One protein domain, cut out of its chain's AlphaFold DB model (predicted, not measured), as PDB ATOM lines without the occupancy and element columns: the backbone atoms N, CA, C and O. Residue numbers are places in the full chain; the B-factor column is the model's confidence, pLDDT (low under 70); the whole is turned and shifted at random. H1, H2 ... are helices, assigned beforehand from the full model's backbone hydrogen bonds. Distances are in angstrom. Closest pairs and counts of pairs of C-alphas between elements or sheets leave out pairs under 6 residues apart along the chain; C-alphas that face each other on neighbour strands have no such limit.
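AT A GLANCE: This is residues 2 to 31 and 296 to 353 of the 353 residues of the protein "ABC transmembrane type-1 domain-containing protein" of Fusobacterium necrophorum subsp. funduliforme 1_1_36S (UniProt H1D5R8). Two long helices, H1 and H4, make an open V with short H5 near its corner; short H2 and H3 sit at H4's other end. The printed part, 88 residues with five named helices, H1 to H5, is all helix and extended (radius of gyration of the C-alphas 21.4 A), spanning 65 by 38 by 22 A.

HOW THE PARTS SIT: Start with H1, residues 2 to 30, near H4, residues 313 to 340. Close but not clearly touching H1 is H5, residues 344 to 351; closest C-alphas, Asn 12 and Val 346, 6.9 A; steep tilt, 38 degrees. H3, residues 305 to 310, and H2, residues 297 to 302, are apart from H1. O i to N i+4 pairs are within hydrogen-bond range throughout H2, H4 and H5, 22 of 25 in H1, 1 of 2 in H3.

IN THESE COORDINATES: Find C-alpha 2 at (97.836, 20.599, 60.624); H1 runs 42.0 A, with a kink of 32 degrees near residue 19. H4 runs 40.2 A to C-alpha 340 at (98.034, 20.641, 76.815).

THE WHOLE: Residues 32 to 295 are not printed; C-alphas 31 and 296 are 51.8 A apart. Links printed whole are tight. Residues 341 to 353, among others, have pLDDT under 70.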
ATOM      1  N   LYS A   2      99.215  20.957  61.020       65.38
ATOM      2  CA  LYS A   2      97.836  20.599  60.624       65.38
ATOM      3  C   LYS A   2      97.189  19.555  61.553       65.38
ATOM      4  O   LYS A   2      96.057  19.734  61.975       65.38
ATOM      5  N   GLU A   3      97.955  18.548  61.963       66.00
ATOM      6  CA  GLU A   3      97.522  17.458  62.854       66.00
ATOM      7  C   GLU A   3      97.125  17.950  64.258       66.00
ATOM      8  O   GLU A   3      96.014  17.698  64.715       66.00
ATOM      9  N   LYS A   4      97.952  18.811  64.873       66.50
ATOM     10  CA  LYS A   4      97.617  19.491  66.139       66.50
ATOM     11  C   LYS A   4      96.352  20.357  66.043       66.50
ATOM     12  O   LYS A   4      95.670  20.543  67.041       66.50
ATOM     13  N   ARG A   5      96.024  20.912  64.869       68.56
ATOM     14  CA  ARG A   5      94.795  21.704  64.668       68.56
ATOM     15  C   ARG A   5      93.557  20.809  64.573       68.56
ATOM     16  O   ARG A   5      92.532  21.156  65.146       68.56
ATOM     17  N   VAL A   6      93.664  19.669  63.892       70.88
ATOM     18  CA  VAL A   6      92.583  18.673  63.789       70.88
ATOM     19  C   VAL A   6      92.270  18.075  65.160       70.88
ATOM     20  O   VAL A   6      91.111  18.050  65.561       70.88
ATOM     21  N   GLN A   7      93.300  17.705  65.924       68.69
ATOM     22  CA  GLN A   7      93.144  17.170  67.279       68.69
ATOM     23  C   GLN A   7      92.408  18.147  68.213       68.69
ATOM     24  O   GLN A   7      91.501  17.744  68.937       68.69
ATOM     25  N   LYS A   8      92.725  19.447  68.138       68.88
ATOM     26  CA  LYS A   8      92.029  20.496  68.904       68.88
ATOM     27  C   LYS A   8      90.547  20.615  68.549       68.88
ATOM     28  O   LYS A   8      89.719  20.756  69.441       68.88
ATOM     29  N   ILE A   9      90.209  20.559  67.260       73.38
ATOM     30  CA  ILE A   9      88.813  20.647  66.805       73.38
ATOM     31  C   ILE A   9      88.012  19.452  67.324       73.38
ATOM     32  O   ILE A   9      86.939  19.649  67.882       73.38
ATOM     33  N   ILE A  10      88.558  18.238  67.211       77.44
ATOM     34  CA  ILE A  10      87.892  17.012  67.668       77.44
ATOM     35  C   ILE A  10      87.597  17.074  69.173       77.44
ATOM     36  O   ILE A  10      86.463  16.826  69.576       77.44
ATOM     37  N   ILE A  11      88.580  17.457  69.995       72.50
ATOM     38  CA  ILE A  11      88.408  17.555  71.454       72.50
ATOM     39  C   ILE A  11      87.309  18.569  71.811       72.50
ATOM     40  O   ILE A  11      86.428  18.262  72.613       72.50
ATOM     41  N   ASN A  12      87.310  19.744  71.174       69.62
ATOM     42  CA  ASN A  12      86.301  20.775  71.427       69.62
ATOM     43  C   ASN A  12      84.893  20.329  71.002       69.62
ATOM     44  O   ASN A  12      83.923  20.601  71.707       69.62
ATOM     45  N   SER A  13      84.770  19.634  69.868       76.62
ATOM     46  CA  SER A  13      83.490  19.096  69.396       76.62
ATOM     47  C   SER A  13      82.943  18.012  70.323       76.62
ATOM     48  O   SER A  13      81.753  18.027  70.624       76.62
ATOM     49  N   ILE A  14      83.796  17.107  70.813       80.31
ATOM     50  CA  ILE A  14      83.400  16.092  71.802       80.31
ATOM     51  C   ILE A  14      82.907  16.772  73.081       80.31
ATOM     52  O   ILE A  14      81.854  16.409  73.597       80.31
ATOM     53  N   TYR A  15      83.625  17.791  73.557       73.56
ATOM     54  CA  TYR A  15      83.235  18.529  74.754       73.56
ATOM     55  C   TYR A  15      81.871  19.215  74.593       73.56
ATOM     56  O   TYR A  15      81.006  19.061  75.446       73.56
ATOM     57  N   LEU A  16      81.635  19.903  73.472       77.88
ATOM     58  CA  LEU A  16      80.333  20.510  73.164       77.88
ATOM     59  C   LEU A  16      79.199  19.477  73.122       77.88
ATOM     60  O   LEU A  16      78.125  19.716  73.673       77.88
ATOM     61  N   LEU A  17      79.435  18.323  72.493       82.31
ATOM     62  CA  LEU A  17      78.437  17.257  72.399       82.31
ATOM     63  C   LEU A  17      78.067  16.685  73.770       82.31
ATOM     64  O   LEU A  17      76.891  16.411  73.995       82.31
ATOM     65  N   LEU A  18      79.025  16.551  74.693       80.69
ATOM     66  CA  LEU A  18      78.758  16.069  76.053       80.69
ATOM     67  C   LEU A  18      77.752  16.949  76.810       80.69
ATOM     68  O   LEU A  18      76.973  16.424  77.598       80.69
ATOM     69  N   TRP A  19      77.736  18.256  76.544       75.81
ATOM     70  CA  TRP A  19      76.795  19.193  77.165       75.81
ATOM     71  C   TRP A  19      75.470  19.303  76.409       75.81
ATOM     72  O   TRP A  19      74.405  19.335  77.023       75.81
ATOM     73  N   ILE A  20      75.517  19.343  75.075       83.50
ATOM     74  CA  ILE A  20      74.318  19.532  74.246       83.50
ATOM     75  C   ILE A  20      73.443  18.278  74.247       83.50
ATOM     76  O   ILE A  20      72.221  18.401  74.244       83.50
ATOM     77  N   LEU A  21      74.035  17.079  74.254       86.50
ATOM     78  CA  LEU A  21      73.271  15.836  74.139       86.50
ATOM     79  C   LEU A  21      72.251  15.669  75.278       86.50
ATOM     80  O   LEU A  21      71.073  15.535  74.951       86.50
ATOM     81  N   PRO A  22      72.615  15.725  76.578       84.88
ATOM     82  CA  PRO A  22      71.636  15.591  77.659       84.88
ATOM     83  C   PRO A  22      70.507  16.623  77.570       84.88
ATOM     84  O   PRO A  22      69.341  16.270  77.725       84.88
ATOM     85  N   LEU A  23      70.845  17.876  77.244       82.88
ATOM     86  CA  LEU A  23      69.868  18.951  77.081       82.88
ATOM     87  C   LEU A  23      68.931  18.697  75.901       82.88
ATOM     88  O   LEU A  23      67.734  18.924  76.024       82.88
ATOM     89  N   PHE A  24      69.444  18.198  74.777       87.44
ATOM     90  CA  PHE A  24      68.629  17.868  73.611       87.44
ATOM     91  C   PHE A  24      67.579  16.803  73.936       87.44
ATOM     92  O   PHE A  24      66.408  16.994  73.616       87.44
ATOM     93  N   TRP A  25      67.981  15.706  74.587       87.75
ATOM     94  CA  TRP A  25      67.046  14.647  74.986       87.75
ATOM     95  C   TRP A  25      65.997  15.175  75.962       87.75
ATOM     96  O   TRP A  25      64.809  14.922  75.782       87.75
ATOM     97  N   PHE A  26      66.420  15.981  76.933       83.75
ATOM     98  CA  PHE A  26      65.516  16.568  77.912       83.75
ATOM     99  C   PHE A  26      64.513  17.546  77.274       83.75
ATOM    100  O   PHE A  26      63.316  17.445  77.515       83.75
ATOM    101  N   ILE A  27      64.971  18.440  76.391       87.31
ATOM    102  CA  ILE A  27      64.105  19.373  75.651       87.31
ATOM    103  C   ILE A  27      63.128  18.602  74.764       87.31
ATOM    104  O   ILE A  27      61.941  18.905  74.745       87.31
ATOM    105  N   ARG A  28      63.593  17.587  74.035       90.00
ATOM    106  CA  ARG A  28      62.726  16.802  73.151       90.00
ATOM    107  C   ARG A  28      61.572  16.143  73.913       90.00
ATOM    108  O   ARG A  28      60.460  16.112  73.395       90.00
ATOM    109  N   ASP A  29      61.847  15.628  75.107       87.94
ATOM    110  CA  ASP A  29      60.884  14.827  75.866       87.94
ATOM    111  C   ASP A  29      59.985  15.677  76.782       87.94
ATOM    112  O   ASP A  29      58.869  15.260  77.087       87.94
ATOM    113  N   PHE A  30      60.430  16.875  77.185       86.94
ATOM    114  CA  PHE A  30      59.759  17.689  78.209       86.94
ATOM    115  C   PHE A  30      59.465  19.144  77.796       86.94
ATOM    116  O   PHE A  30      59.067  19.949  78.633       86.94
ATOM    117  N   TRP A  31      59.650  19.534  76.531       87.94
ATOM    118  CA  TRP A  31      59.324  20.892  76.070       87.94
ATOM    119  C   TRP A  31      57.843  21.031  75.691       87.94
ATOM    120  O   TRP A  31      57.467  20.938  74.520       87.94
ATOM    121  N   VAL A 296      76.950   5.154 122.949       93.38
ATOM    122  CA  VAL A 296      77.662   4.693 121.743       93.38
ATOM    123  C   VAL A 296      76.917   3.533 121.059       93.38
ATOM    124  O   VAL A 296      77.384   2.974 120.066       93.38
ATOM    125  N   LYS A 297      75.748   3.133 121.587       90.94
ATOM    126  CA  LYS A 297      74.981   1.976 121.098       90.94
ATOM    127  C   LYS A 297      74.570   2.133 119.634       90.94
ATOM    128  O   LYS A 297      74.669   1.162 118.893       90.94
ATOM    129  N   ALA A 298      74.186   3.340 119.212       87.75
ATOM    130  CA  ALA A 298      73.821   3.627 117.824       87.75
ATOM    131  C   ALA A 298      74.964   3.286 116.854       87.75
ATOM    132  O   ALA A 298      74.749   2.573 115.881       87.75
ATOM    133  N   TYR A 299      76.200   3.678 117.177       90.31
ATOM    134  CA  TYR A 299      77.376   3.345 116.369       90.31
ATOM    135  C   TYR A 299      77.689   1.847 116.367       90.31
ATOM    136  O   TYR A 299      78.073   1.304 115.337       90.31
ATOM    137  N   ARG A 300      77.490   1.142 117.487       91.44
ATOM    138  CA  ARG A 300      77.653  -0.324 117.512       91.44
ATOM    139  C   ARG A 300      76.627  -1.031 116.625       91.44
ATOM    140  O   ARG A 300      76.984  -1.993 115.956       91.44
ATOM    141  N   ILE A 301      75.381  -0.552 116.611       90.75
ATOM    142  CA  ILE A 301      74.320  -1.077 115.739       90.75
ATOM    143  C   ILE A 301      74.650  -0.789 114.277       90.75
ATOM    144  O   ILE A 301      74.563  -1.700 113.462       90.75
ATOM    145  N   LEU A 302      75.099   0.433 113.974       89.94
ATOM    146  CA  LEU A 302      75.484   0.870 112.633       89.94
ATOM    147  C   LEU A 302      76.464  -0.126 111.984       89.94
ATOM    148  O   LEU A 302      76.278  -0.542 110.849       89.94
ATOM    149  N   PHE A 303      77.460  -0.604 112.736       89.94
ATOM    150  CA  PHE A 303      78.440  -1.581 112.242       89.94
ATOM    151  C   PHE A 303      78.127  -3.047 112.592       89.94
ATOM    152  O   PHE A 303      78.986  -3.912 112.413       89.94
ATOM    153  N   SER A 304      76.923  -3.352 113.079       93.44
ATOM    154  CA  SER A 304      76.510  -4.725 113.393       93.44
ATOM    155  C   SER A 304      76.187  -5.532 112.132       93.44
ATOM    156  O   SER A 304      75.749  -4.975 111.129       93.44
ATOM    157  N   ALA A 305      76.361  -6.857 112.187       91.75
ATOM    158  CA  ALA A 305      76.102  -7.738 111.045       91.75
ATOM    159  C   ALA A 305      74.649  -7.652 110.543       91.75
ATOM    160  O   ALA A 305      74.434  -7.534 109.345       91.75
ATOM    161  N   ALA A 306      73.675  -7.623 111.461       91.31
ATOM    162  CA  ALA A 306      72.257  -7.515 111.117       91.31
ATOM    163  C   ALA A 306      71.934  -6.201 110.384       91.31
ATOM    164  O   ALA A 306      71.215  -6.206 109.395       91.31
ATOM    165  N   PHE A 307      72.508  -5.076 110.829       91.94
ATOM    166  CA  PHE A 307      72.295  -3.792 110.156       91.94
ATOM    167  C   PHE A 307      72.998  -3.733 108.794       91.94
ATOM    168  O   PHE A 307      72.464  -3.160 107.855       91.94
ATOM    169  N   GLN A 308      74.179  -4.348 108.670       91.94
ATOM    170  CA  GLN A 308      74.948  -4.396 107.419       91.94
ATOM    171  C   GLN A 308      74.287  -5.253 106.330       91.94
ATOM    172  O   GLN A 308      74.554  -5.025 105.151       91.94
ATOM    173  N   GLU A 309      73.457  -6.228 106.708       91.50
ATOM    174  CA  GLU A 309      72.704  -7.062 105.765       91.50
ATOM    175  C   GLU A 309      71.627  -6.250 105.028       91.50
ATOM    176  O   GLU A 309      71.471  -6.387 103.817       91.50
ATOM    177  N   GLU A 310      70.949  -5.344 105.738       92.38
ATOM    178  CA  GLU A 310      69.929  -4.457 105.166       92.38
ATOM    179  C   GLU A 310      70.543  -3.171 104.576       92.38
ATOM    180  O   GLU A 310      70.188  -2.744 103.476       92.38
ATOM    181  N   TYR A 311      71.523  -2.581 105.270       91.06
ATOM    182  CA  TYR A 311      72.195  -1.332 104.901       91.06
ATOM    183  C   TYR A 311      73.719  -1.535 104.860       91.06
ATOM    184  O   TYR A 311      74.401  -1.348 105.871       91.06
ATOM    185  N   PRO A 312      74.307  -1.882 103.700       91.75
ATOM    186  CA  PRO A 312      75.714  -2.280 103.604       91.75
ATOM    187  C   PRO A 312      76.670  -1.078 103.686       91.75
ATOM    188  O   PRO A 312      77.183  -0.581 102.680       91.75
ATOM    189  N   ILE A 313      76.957  -0.614 104.900       91.50
ATOM    190  CA  ILE A 313      77.758   0.589 105.181       91.50
ATOM    191  C   ILE A 313      79.179   0.476 104.648       91.50
ATOM    192  O   ILE A 313      79.688   1.436 104.075       91.50
ATOM    193  N   TRP A 314      79.827  -0.684 104.795       91.56
ATOM    194  CA  TRP A 314      81.187  -0.866 104.269       91.56
ATOM    195  C   TRP A 314      81.232  -0.694 102.754       91.56
ATOM    196  O   TRP A 314      82.153  -0.075 102.224       91.56
ATOM    197  N   ARG A 315      80.197  -1.184 102.063       92.69
ATOM    198  CA  ARG A 315      80.048  -0.999 100.622       92.69
ATOM    199  C   ARG A 315      79.773   0.461 100.288       92.69
ATOM    200  O   ARG A 315      80.376   0.968  99.354       92.69
ATOM    201  N   SER A 316      78.932   1.150 101.057       92.31
ATOM    202  CA  SER A 316      78.674   2.582 100.870       92.31
ATOM    203  C   SER A 316      79.935   3.428 101.058       92.31
ATOM    204  O   SER A 316      80.226   4.273 100.217       92.31
ATOM    205  N   LEU A 317      80.734   3.166 102.099       92.44
ATOM    206  CA  LEU A 317      82.027   3.827 102.307       92.44
ATOM    207  C   LEU A 317      82.985   3.532 101.149       92.44
ATOM    208  O   LEU A 317      83.553   4.462 100.576       92.44
ATOM    209  N   GLY A 318      83.121   2.259 100.765       95.88
ATOM    210  CA  GLY A 318      83.948   1.848  99.632       95.88
ATOM    211  C   GLY A 318      83.531   2.523  98.324       95.88
ATOM    212  O   GLY A 318      84.379   3.075  97.628       95.88
ATOM    213  N   ASN A 319      82.231   2.560  98.027       95.06
ATOM    214  CA  ASN A 319      81.677   3.238  96.857       95.06
ATOM    215  C   ASN A 319      82.004   4.734  96.878       95.06
ATOM    216  O   ASN A 319      82.468   5.255  95.869       95.06
ATOM    217  N   SER A 320      81.822   5.419  98.010       93.75
ATOM    218  CA  SER A 320      82.137   6.847  98.132       93.75
ATOM    219  C   SER A 320      83.617   7.133  97.874       93.75
ATOM    220  O   SER A 320      83.935   8.024  97.087       93.75
ATOM    221  N   PHE A 321      84.527   6.352  98.471       94.88
ATOM    222  CA  PHE A 321      85.968   6.498  98.232       94.88
ATOM    223  C   PHE A 321      86.351   6.193  96.781       94.88
ATOM    224  O   PHE A 321      87.133   6.935  96.189       94.88
ATOM    225  N   LEU A 322      85.792   5.133  96.191       96.88
ATOM    226  CA  LEU A 322      86.066   4.754  94.805       96.88
ATOM    227  C   LEU A 322      85.554   5.804  93.821       96.88
ATOM    228  O   LEU A 322      86.307   6.228  92.950       96.88
ATOM    229  N   VAL A 323      84.307   6.257  93.968       95.19
ATOM    230  CA  VAL A 323      83.712   7.271  93.087       95.19
ATOM    231  C   VAL A 323      84.480   8.586  93.200       95.19
ATOM    232  O   VAL A 323      84.868   9.141  92.173       95.19
ATOM    233  N   ALA A 324      84.778   9.055  94.417       93.19
ATOM    234  CA  ALA A 324      85.568  10.271  94.617       93.19
ATOM    235  C   ALA A 324      86.997  10.137  94.055       93.19
ATOM    236  O   ALA A 324      87.513  11.065  93.424       93.19
ATOM    237  N   GLY A 325      87.633   8.975  94.232       95.62
ATOM    238  CA  GLY A 325      88.960   8.678  93.690       95.62
ATOM    239  C   GLY A 325      88.984   8.662  92.160       95.62
ATOM    240  O   GLY A 325      89.799   9.346  91.547       95.62
ATOM    241  N   ILE A 326      88.054   7.944  91.529       95.81
ATOM    242  CA  ILE A 326      87.934   7.878  90.065       95.81
ATOM    243  C   ILE A 326      87.620   9.262  89.491       95.81
ATOM    244  O   ILE A 326      88.260   9.677  88.526       95.81
ATOM    245  N   ALA A 327      86.677   9.995  90.090       92.88
ATOM    246  CA  ALA A 327      86.294  11.323  89.624       92.88
ATOM    247  C   ALA A 327      87.451  12.325  89.736       92.88
ATOM    248  O   ALA A 327      87.709  13.063  88.786       92.88
ATOM    249  N   SER A 328      88.181  12.336  90.855       93.25
ATOM    250  CA  SER A 328      89.321  13.244  91.047       93.25
ATOM    251  C   SER A 328      90.478  12.929  90.096       93.25
ATOM    252  O   SER A 328      90.955  13.833  89.407       93.25
ATOM    253  N   ILE A 329      90.879  11.658  89.973       94.44
ATOM    254  CA  ILE A 329      91.930  11.228  89.034       94.44
ATOM    255  C   ILE A 329      91.511  11.528  87.590       94.44
ATOM    256  O   ILE A 329      92.280  12.122  86.832       94.44
ATOM    257  N   GLY A 330      90.278  11.174  87.221       91.38
ATOM    258  CA  GLY A 330      89.718  11.444  85.899       91.38
ATOM    259  C   GLY A 330      89.703  12.936  85.573       91.38
ATOM    260  O   GLY A 330      90.139  13.327  84.494       91.38
ATOM    261  N   THR A 331      89.299  13.780  86.526       89.44
ATOM    262  CA  THR A 331      89.296  15.242  86.363       89.44
ATOM    263  C   THR A 331      90.704  15.778  86.133       89.44
ATOM    264  O   THR A 331      90.911  16.536  85.190       89.44
ATOM    265  N   VAL A 332      91.691  15.357  86.932       90.06
ATOM    266  CA  VAL A 332      93.090  15.793  86.759       90.06
ATOM    267  C   VAL A 332      93.618  15.410  85.377       90.06
ATOM    268  O   VAL A 332      94.227  16.240  84.704       90.06
ATOM    269  N   ILE A 333      93.347  14.182  84.924       86.94
ATOM    270  CA  ILE A 333      93.760  13.699  83.601       86.94
ATOM    271  C   ILE A 333      93.089  14.516  82.489       86.94
ATOM    272  O   ILE A 333      93.773  15.009  81.589       86.94
ATOM    273  N   VAL A 334      91.767  14.699  82.552       83.19
ATOM    274  CA  VAL A 334      91.004  15.464  81.553       83.19
ATOM    275  C   VAL A 334      91.480  16.915  81.500       83.19
ATOM    276  O   VAL A 334      91.777  17.416  80.417       83.19
ATOM    277  N   VAL A 335      91.624  17.578  82.650       82.81
ATOM    278  CA  VAL A 335      92.108  18.965  82.734       82.81
ATOM    279  C   VAL A 335      93.527  19.081  82.182       82.81
ATOM    280  O   VAL A 335      93.799  19.987  81.397       82.81
ATOM    281  N   TYR A 336      94.422  18.149  82.514       83.44
ATOM    282  CA  TYR A 336      95.774  18.119  81.957       83.44
ATOM    283  C   TYR A 336      95.758  18.031  80.423       83.44
ATOM    284  O   TYR A 336      96.429  18.822  79.756       83.44
ATOM    285  N   PHE A 337      94.953  17.132  79.846       76.69
ATOM    286  CA  PHE A 337      94.824  17.015  78.392       76.69
ATOM    287  C   PHE A 337      94.207  18.258  77.746       76.69
ATOM    288  O   PHE A 337      94.653  18.660  76.666       76.69
ATOM    289  N   LEU A 338      93.222  18.887  78.391       73.38
ATOM    290  CA  LEU A 338      92.627  20.140  77.920       73.38
ATOM    291  C   LEU A 338      93.654  21.279  77.922       73.38
ATOM    292  O   LEU A 338      93.769  21.995  76.926       73.38
ATOM    293  N   LEU A 339      94.449  21.408  78.988       75.81
ATOM    294  CA  LEU A 339      95.502  22.423  79.097       75.81
ATOM    295  C   LEU A 339      96.635  22.192  78.091       75.81
ATOM    296  O   LEU A 339      97.111  23.143  77.470       75.81
ATOM    297  N   GLN A 340      97.038  20.942  77.850       74.56
ATOM    298  CA  GLN A 340      98.034  20.641  76.815       74.56
ATOM    299  C   GLN A 340      97.547  20.962  75.400       74.56
ATOM    300  O   GLN A 340      98.338  21.349  74.535       74.56
ATOM    301  N   ASN A 341      96.247  20.813  75.152       67.94
ATOM    302  CA  ASN A 341      95.634  21.033  73.843       67.94
ATOM    303  C   ASN A 341      94.894  22.377  73.746       67.94
ATOM    304  O   ASN A 341      94.096  22.583  72.831       67.94
ATOM    305  N   TYR A 342      95.223  23.318  74.634       62.84
ATOM    306  CA  TYR A 342      94.567  24.611  74.808       62.84
ATOM    307  C   TYR A 342      94.286  25.368  73.493       62.84
ATOM    308  O   TYR A 342      95.127  25.453  72.584       62.84
ATOM    309  N   SER A 343      93.080  25.936  73.382       63.09
ATOM    310  CA  SER A 343      92.645  26.789  72.266       63.09
ATOM    311  C   SER A 343      91.656  27.861  72.744       63.09
ATOM    312  O   SER A 343      90.974  27.653  73.740       63.09
ATOM    313  N   ARG A 344      91.505  28.962  71.990       54.56
ATOM    314  CA  ARG A 344      90.525  30.046  72.257       54.56
ATOM    315  C   ARG A 344      89.071  29.571  72.432       54.56
ATOM    316  O   ARG A 344      88.272  30.256  73.051       54.56
ATOM    317  N   ILE A 345      88.708  28.413  71.876       54.53
ATOM    318  CA  ILE A 345      87.360  27.828  72.015       54.53
ATOM    319  C   ILE A 345      87.168  27.228  73.415       54.53
ATOM    320  O   ILE A 345      86.090  27.339  73.984       54.53
ATOM    321  N   VAL A 346      88.225  26.638  73.985       56.03
ATOM    322  CA  VAL A 346      88.227  26.141  75.369       56.03
ATOM    323  C   VAL A 346      88.109  27.313  76.344       56.03
ATOM    324  O   VAL A 346      87.398  27.209  77.328       56.03
ATOM    325  N   GLU A 347      88.734  28.450  76.034       51.66
ATOM    326  CA  GLU A 347      88.608  29.688  76.810       51.66
ATOM    327  C   GLU A 347      87.155  30.196  76.852       51.66
ATOM    328  O   GLU A 347      86.637  30.451  77.931       51.66
ATOM    329  N   LEU A 348      86.463  30.237  75.705       49.53
ATOM    330  CA  LEU A 348      85.034  30.580  75.641       49.53
ATOM    331  C   LEU A 348      84.156  29.597  76.426       49.53
ATOM    332  O   LEU A 348      83.247  30.029  77.117       49.53
ATOM    333  N   LEU A 349      84.423  28.292  76.338       51.09
ATOM    334  CA  LEU A 349      83.629  27.267  77.027       51.09
ATOM    335  C   LEU A 349      83.860  27.233  78.539       51.09
ATOM    336  O   LEU A 349      82.923  26.966  79.278       51.09
ATOM    337  N   ILE A 350      85.085  27.511  78.991       47.94
ATOM    338  CA  ILE A 350      85.424  27.579  80.418       47.94
ATOM    339  C   ILE A 350      84.885  28.864  81.053       47.94
ATOM    340  O   ILE A 350      84.495  28.810  82.204       47.94
ATOM    341  N   PHE A 351      84.849  29.992  80.333       40.56
ATOM    342  CA  PHE A 351      84.269  31.251  80.831       40.56
ATOM    343  C   PHE A 351      82.738  31.337  80.698       40.56
ATOM    344  O   PHE A 351      82.126  32.227  81.283       40.56
ATOM    345  N   LEU A 352      82.117  30.452  79.908       39.84
ATOM    346  CA  LEU A 352      80.659  30.275  79.835       39.84
ATOM    347  C   LEU A 352      80.101  29.430  80.999       39.84
ATOM    348  O   LEU A 352      78.899  29.160  81.030       39.84
ATOM    349  N   ILE A 353      80.967  29.007  81.920       43.56
ATOM    350  CA  ILE A 353      80.683  28.281  83.161       43.56
ATOM    351  C   ILE A 353      81.275  29.117  84.296       43.56
ATOM    352  O   ILE A 353      80.607  29.221  85.348       43.56
TER     353      ILE A 353